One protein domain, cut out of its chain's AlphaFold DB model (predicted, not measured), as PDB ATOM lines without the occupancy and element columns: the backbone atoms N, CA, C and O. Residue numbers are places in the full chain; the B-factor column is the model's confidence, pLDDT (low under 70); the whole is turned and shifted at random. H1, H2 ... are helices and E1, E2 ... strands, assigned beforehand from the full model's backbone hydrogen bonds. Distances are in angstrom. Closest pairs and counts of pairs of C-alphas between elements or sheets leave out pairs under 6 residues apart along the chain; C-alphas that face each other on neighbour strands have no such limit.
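What this domain is: This is residues 238 to 332 of the 392 residues of the protein "Peptidyl-prolyl cis-trans isomerase" of Rubrivivax sp (UniProt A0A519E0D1). A small, twisted sheet of three strands curls round one helix, H2, which packs on one face of it. The long strands E1 and E3 run side by side along the longest axis, with the short helix H1 at one end of them and, at the other end, the loop that follows E1. The printed part has 95 residues with two named helices and three named strands, in the order H1, E1, E2, H2, E3. The sheet runs E2, E1, E3, all antiparallel, and the class is mixed, helices and strands. The whole is compact, with a radius of gyration of the C-alphas of 13.9 A, yet elongated, spanning 45 by 26 by 22 A.

How they stand to each other: In the sheet, E1, residues 243 to 255, is the inner strand, and E2, residues 276 to 281, and E3, residues 319 to 331, are the edge strands. E1 and E3 are antiparallel at 167 degrees, with N 251 and O 323 2.9 A apart and N 328 and O 247 2.8 A apart, within hydrogen-bond range. E1 and E2 form a hairpin, antiparallel at 167 degrees, with N 250 and O 278 2.8 A apart, within hydrogen-bond range. E1 bends by 68 degrees at residue 246, and E3 bends by 64 degrees at residue 325. H2, residues 290 to 301, is on the sheet, which curls round it, in two layers, a helix on one face of a sheet. The closest C-alphas of H2 and E3 are those of Leu 299 and Ala 324, 5.2 A apart; those of H2 and E1 are Gly 250 and Leu 299, 6.5 A apart. E2, H2 and E3 form a split strand-helix-strand unit, two strands running the same way with E1 between them, and its crossover is right-handed. H1, residues 239 to 242, only grazes the sheet and is apart from H2. Every O i to N i+4 pair is within hydrogen-bond range in H2; H1 is too short for such a pair. Residues 311 to 312 pair antiparallel with residues 319 to 320 of E3.

Where its parts are: H1 begins at C-alpha 239, (191.014, 211.805, 176.515). E1 measures 32.9 A from first to last C-alpha, E2 16.9 A, H2 16.6 A and E3 33.3 A. H2 begins at C-alpha 290, (190.217, 181.413, 170.477), and E3 ends at C-alpha 331, (186.437, 207.138, 173.331).

The domain as a whole: The two C-alphas farthest apart, those of His 238 and Ala 258, are 46.5 A apart. The printed part has no cut. The links E1 to E2, 20 residues, and H2 to E3, 17 residues, are long. Mean pLDDT of the printed part is 90.0; residues 261, 262, 264 and 266 are under 70.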
ATOM      1  N   HIS A 238     192.770 213.986 179.686       95.94
ATOM      2  CA  HIS A 238     193.450 212.734 179.329       95.94
ATOM      3  C   HIS A 238     192.601 211.860 178.400       95.94
ATOM      4  O   HIS A 238     192.473 210.653 178.608       95.94
ATOM      5  N   LEU A 239     191.962 212.479 177.404       94.06
ATOM      6  CA  LEU A 239     191.014 211.805 176.515       94.06
ATOM      7  C   LEU A 239     191.646 210.593 175.805       94.06
ATOM      8  O   LEU A 239     190.992 209.569 175.641       94.06
ATOM      9  N   ASP A 240     192.933 210.691 175.471       92.75
ATOM     10  CA  ASP A 240     193.751 209.647 174.851       92.75
ATOM     11  C   ASP A 240     193.817 208.347 175.668       92.75
ATOM     12  O   ASP A 240     193.875 207.263 175.093       92.75
ATOM     13  N   ARG A 241     193.734 208.428 177.003       92.31
ATOM     14  CA  ARG A 241     193.738 207.243 177.880       92.31
ATOM     15  C   ARG A 241     192.462 206.416 177.779       92.31
ATOM     16  O   ARG A 241     192.464 205.254 178.158       92.31
ATOM     17  N   PHE A 242     191.388 207.007 177.264       95.25
ATOM     18  CA  PHE A 242     190.069 206.385 177.180       95.25
ATOM     19  C   PHE A 242     189.709 205.967 175.758       95.25
ATOM     20  O   PHE A 242     188.526 205.790 175.444       95.25
ATOM     21  N   GLU A 243     190.708 205.834 174.888       93.50
ATOM     22  CA  GLU A 243     190.514 205.337 173.537       93.50
ATOM     23  C   GLU A 243     190.019 203.885 173.562       93.50
ATOM     24  O   GLU A 243     190.503 203.032 174.303       93.50
ATOM     25  N   ARG A 244     189.040 203.591 172.712       91.25
ATOM     26  CA  ARG A 244     188.484 202.252 172.541       91.25
ATOM     27  C   ARG A 244     188.249 201.946 171.081       91.25
ATOM     28  O   ARG A 244     188.050 202.837 170.255       91.25
ATOM     29  N   LEU A 245     188.194 200.662 170.772       90.94
ATOM     30  CA  LEU A 245     187.793 200.220 169.451       90.94
ATOM     31  C   LEU A 245     186.278 200.364 169.260       90.94
ATOM     32  O   LEU A 245     185.492 199.827 170.035       90.94
ATOM     33  N   GLU A 246     185.880 201.043 168.188       94.38
ATOM     34  CA  GLU A 246     184.483 201.157 167.754       94.38
ATOM     35  C   GLU A 246     184.157 200.123 166.677       94.38
ATOM     36  O   GLU A 246     183.089 199.514 166.680       94.38
ATOM     37  N   SER A 247     185.077 199.917 165.735       95.19
ATOM     38  CA  SER A 247     184.942 198.870 164.731       95.19
ATOM     39  C   SER A 247     186.270 198.506 164.095       95.19
ATOM     40  O   SER A 247     187.182 199.326 163.979       95.19
ATOM     41  N   VAL A 248     186.352 197.272 163.618       95.88
ATOM     42  CA  VAL A 248     187.429 196.805 162.758       95.88
ATOM     43  C   VAL A 248     186.849 196.032 161.588       95.88
ATOM     44  O   VAL A 248     185.949 195.208 161.734       95.88
ATOM     45  N   GLU A 249     187.372 196.315 160.407       96.69
ATOM     46  CA  GLU A 249     187.131 195.538 159.205       96.69
ATOM     47  C   GLU A 249     188.477 195.158 158.614       96.69
ATOM     48  O   GLU A 249     189.383 195.986 158.512       96.69
ATOM     49  N   GLY A 250     188.611 193.900 158.222       97.06
ATOM     50  CA  GLY A 250     189.875 193.346 157.787       97.06
ATOM     51  C   GLY A 250     189.721 192.114 156.919       97.06
ATOM     52  O   GLY A 250     188.620 191.624 156.666       97.06
ATOM     53  N   LEU A 251     190.860 191.616 156.467       97.00
ATOM     54  CA  LEU A 251     190.988 190.343 155.780       97.00
ATOM     55  C   LEU A 251     191.911 189.449 156.594       97.00
ATOM     56  O   LEU A 251     192.895 189.930 157.153       97.00
ATOM     57  N   ARG A 252     191.602 188.159 156.624       95.06
ATOM     58  CA  ARG A 252     192.486 187.115 157.128       95.06
ATOM     59  C   ARG A 252     192.774 186.118 156.016       95.06
ATOM     60  O   ARG A 252     191.905 185.864 155.184       95.06
ATOM     61  N   LEU A 253     193.967 185.552 155.995       94.06
ATOM     62  CA  LEU A 253     194.362 184.504 155.067       94.06
ATOM     63  C   LEU A 253     195.145 183.455 155.846       94.06
ATOM     64  O   LEU A 253     196.256 183.714 156.314       94.06
ATOM     65  N   ARG A 254     194.572 182.254 155.924       92.56
ATOM     66  CA  ARG A 254     195.257 181.085 156.457       92.56
ATOM     67  C   ARG A 254     196.034 180.397 155.344       92.56
ATOM     68  O   ARG A 254     195.479 180.026 154.313       92.56
ATOM     69  N   CYS A 255     197.312 180.177 155.592       88.69
ATOM     70  CA  CYS A 255     198.243 179.576 154.660       88.69
ATOM     71  C   CYS A 255     198.754 178.238 155.182       88.69
ATOM     72  O   CYS A 255     198.999 178.066 156.377       88.69
ATOM     73  N   ALA A 256     199.001 177.305 154.264       87.12
ATOM     74  CA  ALA A 256     199.742 176.087 154.573       87.12
ATOM     75  C   ALA A 256     201.174 176.417 155.064       87.12
ATOM     76  O   ALA A 256     201.674 177.510 154.785       87.12
ATOM     77  N   PRO A 257     201.878 175.486 155.738       81.50
ATOM     78  CA  PRO A 257     203.252 175.695 156.220       81.50
ATOM     79  C   PRO A 257     204.246 176.215 155.172       81.50
ATOM     80  O   PRO A 257     205.121 177.003 155.518       81.50
ATOM     81  N   ALA A 258     204.076 175.836 153.905       77.75
ATOM     82  CA  ALA A 258     204.883 176.321 152.781       77.75
ATOM     83  C   ALA A 258     204.238 177.492 152.003       77.75
ATOM     84  O   ALA A 258     204.841 178.020 151.081       77.75
ATOM     85  N   GLY A 259     202.992 177.872 152.317       70.50
ATOM     86  CA  GLY A 259     202.117 178.603 151.392       70.50
ATOM     87  C   GLY A 259     202.273 180.124 151.362       70.50
ATOM     88  O   GLY A 259     201.919 180.726 150.358       70.50
ATOM     89  N   CYS A 260     202.781 180.739 152.433       75.00
ATOM     90  CA  CYS A 260     202.947 182.199 152.503       75.00
ATOM     91  C   CYS A 260     204.255 182.652 153.160       75.00
ATOM     92  O   CYS A 260     204.465 183.853 153.279       75.00
ATOM     93  N   ALA A 261     205.124 181.731 153.600       68.62
ATOM     94  CA  ALA A 261     206.342 182.063 154.350       68.62
ATOM     95  C   ALA A 261     207.298 182.982 153.567       68.62
ATOM     96  O   ALA A 261     207.930 183.850 154.163       68.62
ATOM     97  N   ASP A 262     207.331 182.829 152.240       68.12
ATOM     98  CA  ASP A 262     208.221 183.563 151.334       68.12
ATOM     99  C   ASP A 262     207.544 184.777 150.664       68.12
ATOM    100  O   ASP A 262     208.126 185.422 149.791       68.12
ATOM    101  N   GLU A 263     206.300 185.105 151.035       72.12
ATOM    102  CA  GLU A 263     205.613 186.268 150.472       72.12
ATOM    103  C   GLU A 263     206.216 187.577 150.996       72.12
ATOM    104  O   GLU A 263     206.453 187.752 152.195       72.12
ATOM    105  N   ALA A 264     206.423 188.535 150.086       67.12
ATOM    106  CA  ALA A 264     206.954 189.846 150.434       67.12
ATOM    107  C   ALA A 264     206.091 190.525 151.512       67.12
ATOM    108  O   ALA A 264     204.860 190.590 151.416       67.12
ATOM    109  N   ARG A 265     206.756 191.073 152.537       71.38
ATOM    110  CA  ARG A 265     206.106 191.838 153.607       71.38
ATOM    111  C   ARG A 265     205.231 192.935 152.996       71.38
ATOM    112  O   ARG A 265     205.714 193.753 152.221       71.38
ATOM    113  N   GLY A 266     203.956 192.966 153.382       69.25
ATOM    114  CA  GLY A 266     203.007 193.982 152.921       69.25
ATOM    115  C   GLY A 266     202.267 193.660 151.619       69.25
ATOM    116  O   GLY A 266     201.490 194.500 151.180       69.25
ATOM    117  N   ALA A 267     202.443 192.471 151.023       83.69
ATOM    118  CA  ALA A 267     201.653 192.054 149.858       83.69
ATOM    119  C   ALA A 267     200.143 192.067 150.169       83.69
ATOM    120  O   ALA A 267     199.713 191.402 151.115       83.69
ATOM    121  N   ASP A 268     199.367 192.817 149.382       88.75
ATOM    122  CA  ASP A 268     197.933 193.067 149.591       88.75
ATOM    123  C   ASP A 268     197.124 191.756 149.625       88.75
ATOM    124  O   ASP A 268     197.327 190.864 148.797       88.75
ATOM    125  N   LEU A 269     196.210 191.629 150.594       92.25
ATOM    126  CA  LEU A 269     195.308 190.481 150.709       92.25
ATOM    127  C   LEU A 269     194.004 190.688 149.931       92.25
ATOM    128  O   LEU A 269     193.256 189.730 149.726       92.25
ATOM    129  N   LYS A 270     193.710 191.909 149.466       90.56
ATOM    130  CA  LYS A 270     192.514 192.183 148.660       90.56
ATOM    131  C   LYS A 270     192.532 191.366 147.368       90.56
ATOM    132  O   LYS A 270     193.466 191.437 146.578       90.56
ATOM    133  N   GLY A 271     191.475 190.585 147.150       84.25
ATOM    134  CA  GLY A 271     191.343 189.731 145.968       84.25
ATOM    135  C   GLY A 271     192.239 188.487 145.972       84.25
ATOM    136  O   GLY A 271     192.227 187.744 144.990       84.25
ATOM    137  N   ARG A 272     192.992 188.215 147.051       88.25
ATOM    138  CA  ARG A 272     193.751 186.965 147.181       88.25
ATOM    139  C   ARG A 272     192.788 185.784 147.375       88.25
ATOM    140  O   ARG A 272     191.925 185.848 148.254       88.25
ATOM    141  N   PRO A 273     192.931 184.691 146.603       87.94
ATOM    142  CA  PRO A 273     192.154 183.477 146.827       87.94
ATOM    143  C   PRO A 273     192.331 182.956 148.257       87.94
ATOM    144  O   PRO A 273     193.452 182.872 148.753       87.94
ATOM    145  N   GLY A 274     191.224 182.614 148.919       88.44
ATOM    146  CA  GLY A 274     191.228 182.123 150.302       88.44
ATOM    147  C   GLY A 274     191.278 183.211 151.380       88.44
ATOM    148  O   GLY A 274     191.179 182.876 152.559       88.44
ATOM    149  N   ALA A 275     191.388 184.494 151.014       94.00
ATOM    150  CA  ALA A 275     191.249 185.579 151.977       94.00
ATOM    151  C   ALA A 275     189.777 185.737 152.391       94.00
ATOM    152  O   ALA A 275     188.883 185.833 151.549       94.00
ATOM    153  N   VAL A 276     189.528 185.783 153.697       95.19
ATOM    154  CA  VAL A 276     188.193 185.877 154.296       95.19
ATOM    155  C   VAL A 276     188.051 187.220 154.997       95.19
ATOM    156  O   VAL A 276     188.961 187.668 155.696       95.19
ATOM    157  N   ARG A 277     186.901 187.876 154.821       95.50
ATOM    158  CA  ARG A 277     186.605 189.134 155.508       95.50
ATOM    159  C   ARG A 277     186.270 188.873 156.971       95.50
ATOM    160  O   ARG A 277     185.451 188.014 157.280       95.50
ATOM    161  N   VAL A 278     186.870 189.669 157.843       94.81
ATOM    162  CA  VAL A 278     186.571 189.715 159.272       94.81
ATOM    163  C   VAL A 278     186.047 191.109 159.579       94.81
ATOM    164  O   VAL A 278     186.637 192.107 159.163       94.81
ATOM    165  N   SER A 279     184.926 191.186 160.281       94.19
ATOM    166  CA  SER A 279     184.353 192.446 160.738       94.19
ATOM    167  C   SER A 279     183.868 192.295 162.163       94.19
ATOM    168  O   SER A 279     183.218 191.301 162.483       94.19
ATOM    169  N   TRP A 280     184.148 193.294 162.984       95.44
ATOM    170  CA  TRP A 280     183.633 193.397 164.339       95.44
ATOM    171  C   TRP A 280     183.304 194.855 164.630       95.44
ATOM    172  O   TRP A 280     184.040 195.764 164.229       95.44
ATOM    173  N   ARG A 281     182.194 195.091 165.313       95.19
ATOM    174  CA  ARG A 281     181.768 196.404 165.786       95.19
ATOM    175  C   ARG A 281     181.479 196.326 167.273       95.19
ATOM    176  O   ARG A 281     181.087 195.290 167.799       95.19
ATOM    177  N   LEU A 282     181.651 197.447 167.952       89.69
ATOM    178  CA  LEU A 282     181.286 197.573 169.349       89.69
ATOM    179  C   LEU A 282     179.808 197.193 169.551       89.69
ATOM    180  O   LEU A 282     178.921 197.760 168.916       89.69
ATOM    181  N   GLY A 283     179.567 196.259 170.472       88.56
ATOM    182  CA  GLY A 283     178.255 195.652 170.718       88.56
ATOM    183  C   GLY A 283     178.137 194.235 170.155       88.56
ATOM    184  O   GLY A 283     177.341 193.452 170.671       88.56
ATOM    185  N   ASP A 284     178.976 193.869 169.181       92.44
ATOM    186  CA  ASP A 284     179.088 192.492 168.717       92.44
ATOM    187  C   ASP A 284     179.758 191.635 169.795       92.44
ATOM    188  O   ASP A 284     180.737 192.040 170.438       92.44
ATOM    189  N   ALA A 285     179.267 190.407 169.965       90.31
ATOM    190  CA  ALA A 285     179.925 189.438 170.826       90.31
ATOM    191  C   ALA A 285     181.353 189.183 170.320       90.31
ATOM    192  O   ALA A 285     181.580 188.971 169.125       90.31
ATOM    193  N   ARG A 286     182.325 189.186 171.237       88.62
ATOM    194  CA  ARG A 286     183.680 188.738 170.911       88.62
ATOM    195  C   ARG A 286     183.603 187.274 170.444       88.62
ATOM    196  O   ARG A 286     182.858 186.504 171.059       88.62
ATOM    197  N   PRO A 287     184.344 186.875 169.392       90.19
ATOM    198  CA  PRO A 287     184.355 185.487 168.949       90.19
ATOM    199  C   PRO A 287     184.693 184.541 170.105       90.19
ATOM    200  O   PRO A 287     185.636 184.789 170.856       90.19
ATOM    201  N   SER A 288     183.914 183.469 170.257       88.75
ATOM    202  CA  SER A 288     184.137 182.459 171.300       88.75
ATOM    203  C   SER A 288     185.281 181.506 170.952       88.75
ATOM    204  O   SER A 288     185.926 180.966 171.848       88.75
ATOM    205  N   ALA A 289     185.543 181.303 169.659       92.06
ATOM    206  CA  ALA A 289     186.695 180.553 169.188       92.06
ATOM    207  C   ALA A 289     187.979 181.367 169.404       92.06
ATOM    208  O   ALA A 289     188.114 182.482 168.900       92.06
ATOM    209  N   GLU A 290     188.943 180.778 170.113       90.50
ATOM    210  CA  GLU A 290     190.217 181.413 170.477       90.50
ATOM    211  C   GLU A 290     190.981 181.944 169.256       90.50
ATOM    212  O   GLU A 290     191.487 183.062 169.275       90.50
ATOM    213  N   ILE A 291     190.992 181.185 168.155       90.50
ATOM    214  CA  ILE A 291     191.650 181.583 166.903       90.50
ATOM    215  C   ILE A 291     191.008 182.841 166.310       90.50
ATOM    216  O   ILE A 291     191.715 183.729 165.841       90.50
ATOM    217  N   ASP A 292     189.680 182.938 166.325       91.00
ATOM    218  CA  ASP A 292     188.982 184.090 165.751       91.00
ATOM    219  C   ASP A 292     189.120 185.325 166.648       91.00
ATOM    220  O   ASP A 292     189.273 186.437 166.144       91.00
ATOM    221  N   ALA A 293     189.142 185.134 167.972       92.31
ATOM    222  CA  ALA A 293     189.461 186.190 168.925       92.31
ATOM    223  C   ALA A 293     190.901 186.701 168.739       92.31
ATOM    224  O   ALA A 293     191.126 187.907 168.735       92.31
ATOM    225  N   TRP A 294     191.855 185.798 168.519       94.38
ATOM    226  CA  TRP A 294     193.246 186.142 168.242       94.38
ATOM    227  C   TRP A 294     193.417 186.884 166.908       94.38
ATOM    228  O   TRP A 294     194.118 187.892 166.845       94.38
ATOM    229  N   VAL A 295     192.739 186.450 165.839       94.69
ATOM    230  CA  VAL A 295     192.740 187.175 164.554       94.69
ATOM    231  C   VAL A 295     192.133 188.566 164.704       94.69
ATOM    232  O   VAL A 295     192.635 189.523 164.112       94.69
ATOM    233  N   LEU A 296     191.071 188.689 165.501       93.94
ATOM    234  CA  LEU A 296     190.490 189.981 165.827       93.94
ATOM    235  C   LEU A 296     191.520 190.879 166.536       93.94
ATOM    236  O   LEU A 296     191.698 192.013 166.102       93.94
ATOM    237  N   ASP A 297     192.249 190.379 167.537       93.56
ATOM    238  CA  ASP A 297     193.304 191.142 168.226       93.56
ATOM    239  C   ASP A 297     194.422 191.583 167.263       93.56
ATOM    240  O   ASP A 297     194.845 192.744 167.279       93.56
ATOM    241  N   LEU A 298     194.856 190.697 166.359       93.94
ATOM    242  CA  LEU A 298     195.841 191.037 165.330       93.94
ATOM    243  C   LEU A 298     195.355 192.177 164.429       93.94
ATOM    244  O   LEU A 298     196.106 193.112 164.157       93.94
ATOM    245  N   LEU A 299     194.102 192.123 163.974       94.62
ATOM    246  CA  LEU A 299     193.514 193.167 163.132       94.62
ATOM    247  C   LEU A 299     193.397 194.515 163.851       94.62
ATOM    248  O   LEU A 299     193.493 195.553 163.204       94.62
ATOM    249  N   GLN A 300     193.201 194.515 165.170       92.19
ATOM    250  CA  GLN A 300     193.134 195.741 165.970       92.19
ATOM    251  C   GLN A 300     194.500 196.401 166.160       92.19
ATOM    252  O   GLN A 300     194.593 197.631 166.182       92.19
ATOM    253  N   ALA A 301     195.547 195.594 166.322       90.19
ATOM    254  CA  ALA A 301     196.908 196.069 166.534       90.19
ATOM    255  C   ALA A 301     197.605 196.488 165.229       90.19
ATOM    256  O   ALA A 301     198.559 197.266 165.259       90.19
ATOM    257  N   TRP A 302     197.159 195.972 164.078       89.12
ATOM    258  CA  TRP A 302     197.843 196.196 162.807       89.12
ATOM    259  C   TRP A 302     197.476 197.539 162.147       89.12
ATOM    260  O   TRP A 302     196.297 197.901 162.107       89.12
ATOM    261  N   PRO A 303     198.443 198.271 161.554       88.75
ATOM    262  CA  PRO A 303     198.152 199.487 160.801       88.75
ATOM    263  C   PRO A 303     197.191 199.236 159.633       88.75
ATOM    264  O   PRO A 303     197.371 198.299 158.847       88.75
ATOM    265  N   ALA A 304     196.194 200.110 159.481       90.88
ATOM    266  CA  ALA A 304     195.231 200.015 158.391       90.88
ATOM    267  C   ALA A 304     195.908 200.135 157.009       90.88
ATOM    268  O   ALA A 304     196.848 200.902 156.808       90.88
ATOM    269  N   GLY A 305     195.413 199.363 156.044       89.19
ATOM    270  CA  GLY A 305     195.849 199.344 154.650       89.19
ATOM    271  C   GLY A 305     196.975 198.359 154.339       89.19
ATOM    272  O   GLY A 305     197.039 197.873 153.210       89.19
ATOM    273  N   THR A 306     197.814 197.990 155.310       90.56
ATOM    274  CA  THR A 306     198.989 197.136 155.064       90.56
ATOM    275  C   THR A 306     198.748 195.716 155.553       90.56
ATOM    276  O   THR A 306     198.285 195.509 156.670       90.56
ATOM    277  N   ALA A 307     199.082 194.718 154.737       92.44
ATOM    278  CA  ALA A 307     199.015 193.327 155.167       92.44
ATOM    279  C   ALA A 307     200.172 192.979 156.116       92.44
ATOM    280  O   ALA A 307     201.300 193.457 155.959       92.44
ATOM    281  N   SER A 308     199.911 192.105 157.079       92.12
ATOM    282  CA  SER A 308     200.917 191.589 157.992       92.12
ATOM    283  C   SER A 308     201.933 190.711 157.250       92.12
ATOM    284  O   SER A 308     201.628 190.144 156.184       92.12
ATOM    285  N   PRO A 309     203.155 190.558 157.795       90.31
ATOM    286  CA  PRO A 309     203.975 189.409 157.449       90.31
ATOM    287  C   PRO A 309     203.244 188.108 157.842       90.31
ATOM    288  O   PRO A 309     202.265 188.158 158.597       90.31
ATOM    289  N   PRO A 310     203.696 186.947 157.350       90.75
ATOM    290  CA  PRO A 310     203.236 185.649 157.834       90.75
ATOM    291  C   PRO A 310     203.498 185.512 159.336       90.75
ATOM    292  O   PRO A 310     204.637 185.605 159.791       90.75
ATOM    293  N   ILE A 311     202.439 185.298 160.110       91.75
ATOM    294  CA  ILE A 311     202.489 185.078 161.558       91.75
ATOM    295  C   ILE A 311     202.235 183.595 161.800       91.75
ATOM    296  O   ILE A 311     201.352 183.010 161.173       91.75
ATOM    297  N   ARG A 312     203.018 182.946 162.668       91.38
ATOM    298  CA  ARG A 312     202.802 181.521 162.952       91.38
ATOM    299  C   ARG A 312     201.410 181.336 163.551       91.38
ATOM    300  O   ARG A 312     201.060 182.021 164.506       91.38
ATOM    301  N   HIS A 313     200.630 180.420 162.986       90.69
ATOM    302  CA  HIS A 313     199.282 180.163 163.482       90.69
ATOM    303  C   HIS A 313     199.337 179.473 164.872       90.69
ATOM    304  O   HIS A 313     200.212 178.620 165.066       90.69
ATOM    305  N   PRO A 314     198.443 179.798 165.835       89.75
ATOM    306  CA  PRO A 314     198.509 179.296 167.216       89.75
ATOM    307  C   PRO A 314     198.444 177.772 167.359       89.75
ATOM    308  O   PRO A 314     199.058 177.211 168.259       89.75
ATOM    309  N   ASP A 315     197.762 177.081 166.442       87.81
ATOM    310  CA  ASP A 315     197.715 175.607 166.410       87.81
ATOM    311  C   ASP A 315     199.018 174.948 165.913       87.81
ATOM    312  O   ASP A 315     199.090 173.729 165.752       87.81
ATOM    313  N   GLY A 316     200.046 175.749 165.626       85.31
ATOM    314  CA  GLY A 316     201.337 175.283 165.151       85.31
ATOM    315  C   GLY A 316     201.349 174.851 163.686       85.31
ATOM    316  O   GLY A 316     202.424 174.516 163.196       85.31
ATOM    317  N   ASN A 317     200.235 174.903 162.953       87.31
ATOM    318  CA  ASN A 317     200.129 174.408 161.583       87.31
ATOM    319  C   ASN A 317     199.841 175.530 160.584       87.31
ATOM    320  O   ASN A 317     198.694 175.914 160.337       87.31
ATOM    321  N   GLY A 318     200.910 175.983 159.928       89.12
ATOM    322  CA  GLY A 318     200.833 176.984 158.873       89.12
ATOM    323  C   GLY A 318     201.052 178.405 159.369       89.12
ATOM    324  O   GLY A 318     201.633 178.636 160.432       89.12
ATOM    325  N   TRP A 319     200.605 179.353 158.559       91.81
ATOM    326  CA  TRP A 319     200.776 180.782 158.797       91.81
ATOM    327  C   TRP A 319     199.434 181.493 158.667       91.81
ATOM    328  O   TRP A 319     198.588 181.082 157.878       91.81
ATOM    329  N   GLU A 320     199.256 182.573 159.409       93.12
ATOM    330  CA  GLU A 320     198.150 183.507 159.256       93.12
ATOM    331  C   GLU A 320     198.704 184.840 158.751       93.12
ATOM    332  O   GLU A 320     199.748 185.314 159.206       93.12
ATOM    333  N   ARG A 321     197.999 185.455 157.809       93.38
ATOM    334  CA  ARG A 321     198.219 186.845 157.415       93.38
ATOM    335  C   ARG A 321     196.935 187.620 157.644       93.38
ATOM    336  O   ARG A 321     195.860 187.131 157.311       93.38
ATOM    337  N   VAL A 322     197.047 188.834 158.162       95.12
ATOM    338  CA  VAL A 322     195.905 189.734 158.337       95.12
ATOM    339  C   VAL A 322     196.144 191.054 157.625       95.12
ATOM    340  O   VAL A 322     197.279 191.481 157.452       95.12
ATOM    341  N   GLN A 323     195.087 191.732 157.213       95.81
ATOM    342  CA  GLN A 323     195.163 193.098 156.711       95.81
ATOM    343  C   GLN A 323     193.988 193.872 157.277       95.81
ATOM    344  O   GLN A 323     192.842 193.642 156.889       95.81
ATOM    345  N   ALA A 324     194.274 194.799 158.185       95.62
ATOM    346  CA  ALA A 324     193.276 195.738 158.658       95.62
ATOM    347  C   ALA A 324     192.908 196.676 157.502       95.62
ATOM    348  O   ALA A 324     193.768 197.341 156.932       95.62
ATOM    349  N   LEU A 325     191.640 196.704 157.106       95.19
ATOM    350  CA  LEU A 325     191.137 197.611 156.072       95.19
ATOM    351  C   LEU A 325     190.690 198.936 156.685       95.19
ATOM    352  O   LEU A 325     190.958 199.995 156.127       95.19
ATOM    353  N   SER A 326     190.024 198.865 157.834       93.81
ATOM    354  CA  SER A 326     189.566 200.015 158.602       93.81
ATOM    355  C   SER A 326     189.593 199.661 160.081       93.81
ATOM    356  O   SER A 326     189.006 198.659 160.477       93.81
ATOM    357  N   VAL A 327     190.221 200.505 160.894       92.88
ATOM    358  CA  VAL A 327     190.180 200.428 162.359       92.88
ATOM    359  C   VAL A 327     189.632 201.762 162.836       92.88
ATOM    360  O   VAL A 327     190.303 202.786 162.728       92.88
ATOM    361  N   LYS A 328     188.383 201.774 163.300       93.69
ATOM    362  CA  LYS A 328     187.760 202.970 163.856       93.69
ATOM    363  C   LYS A 328     187.924 202.940 165.362       93.69
ATOM    364  O   LYS A 328     187.449 202.015 166.024       93.69
ATOM    365  N   ARG A 329     188.565 203.974 165.889       92.25
ATOM    366  CA  ARG A 329     188.701 204.203 167.321       92.25
ATOM    367  C   ARG A 329     187.827 205.378 167.739       92.25
ATOM    368  O   ARG A 329     187.536 206.273 166.944       92.25
ATOM    369  N   GLY A 330     187.333 205.303 168.958       93.38
ATOM    370  CA  GLY A 330     186.527 206.317 169.616       93.38
ATOM    371  C   GLY A 330     186.966 206.414 171.066       93.38
ATOM    372  O   GLY A 330     188.012 205.888 171.428       93.38
ATOM    373  N   HIS A 331     186.153 207.042 171.904       95.38
ATOM    374  CA  HIS A 331     186.437 207.138 173.331       95.38
ATOM    375  C   HIS A 331     185.296 206.527 174.130       95.38
ATOM    376  O   HIS A 331     184.135 206.565 173.709       95.38
ATOM    377  N   HIS A 332     185.625 205.954 175.281       94.75
ATOM    378  CA  HIS A 332     184.610 205.567 176.248       94.75
ATOM    379  C   HIS A 332     183.767 206.789 176.651       94.75
ATOM    380  O   HIS A 332     184.330 207.857 176.874       94.75
TER     381      HIS A 332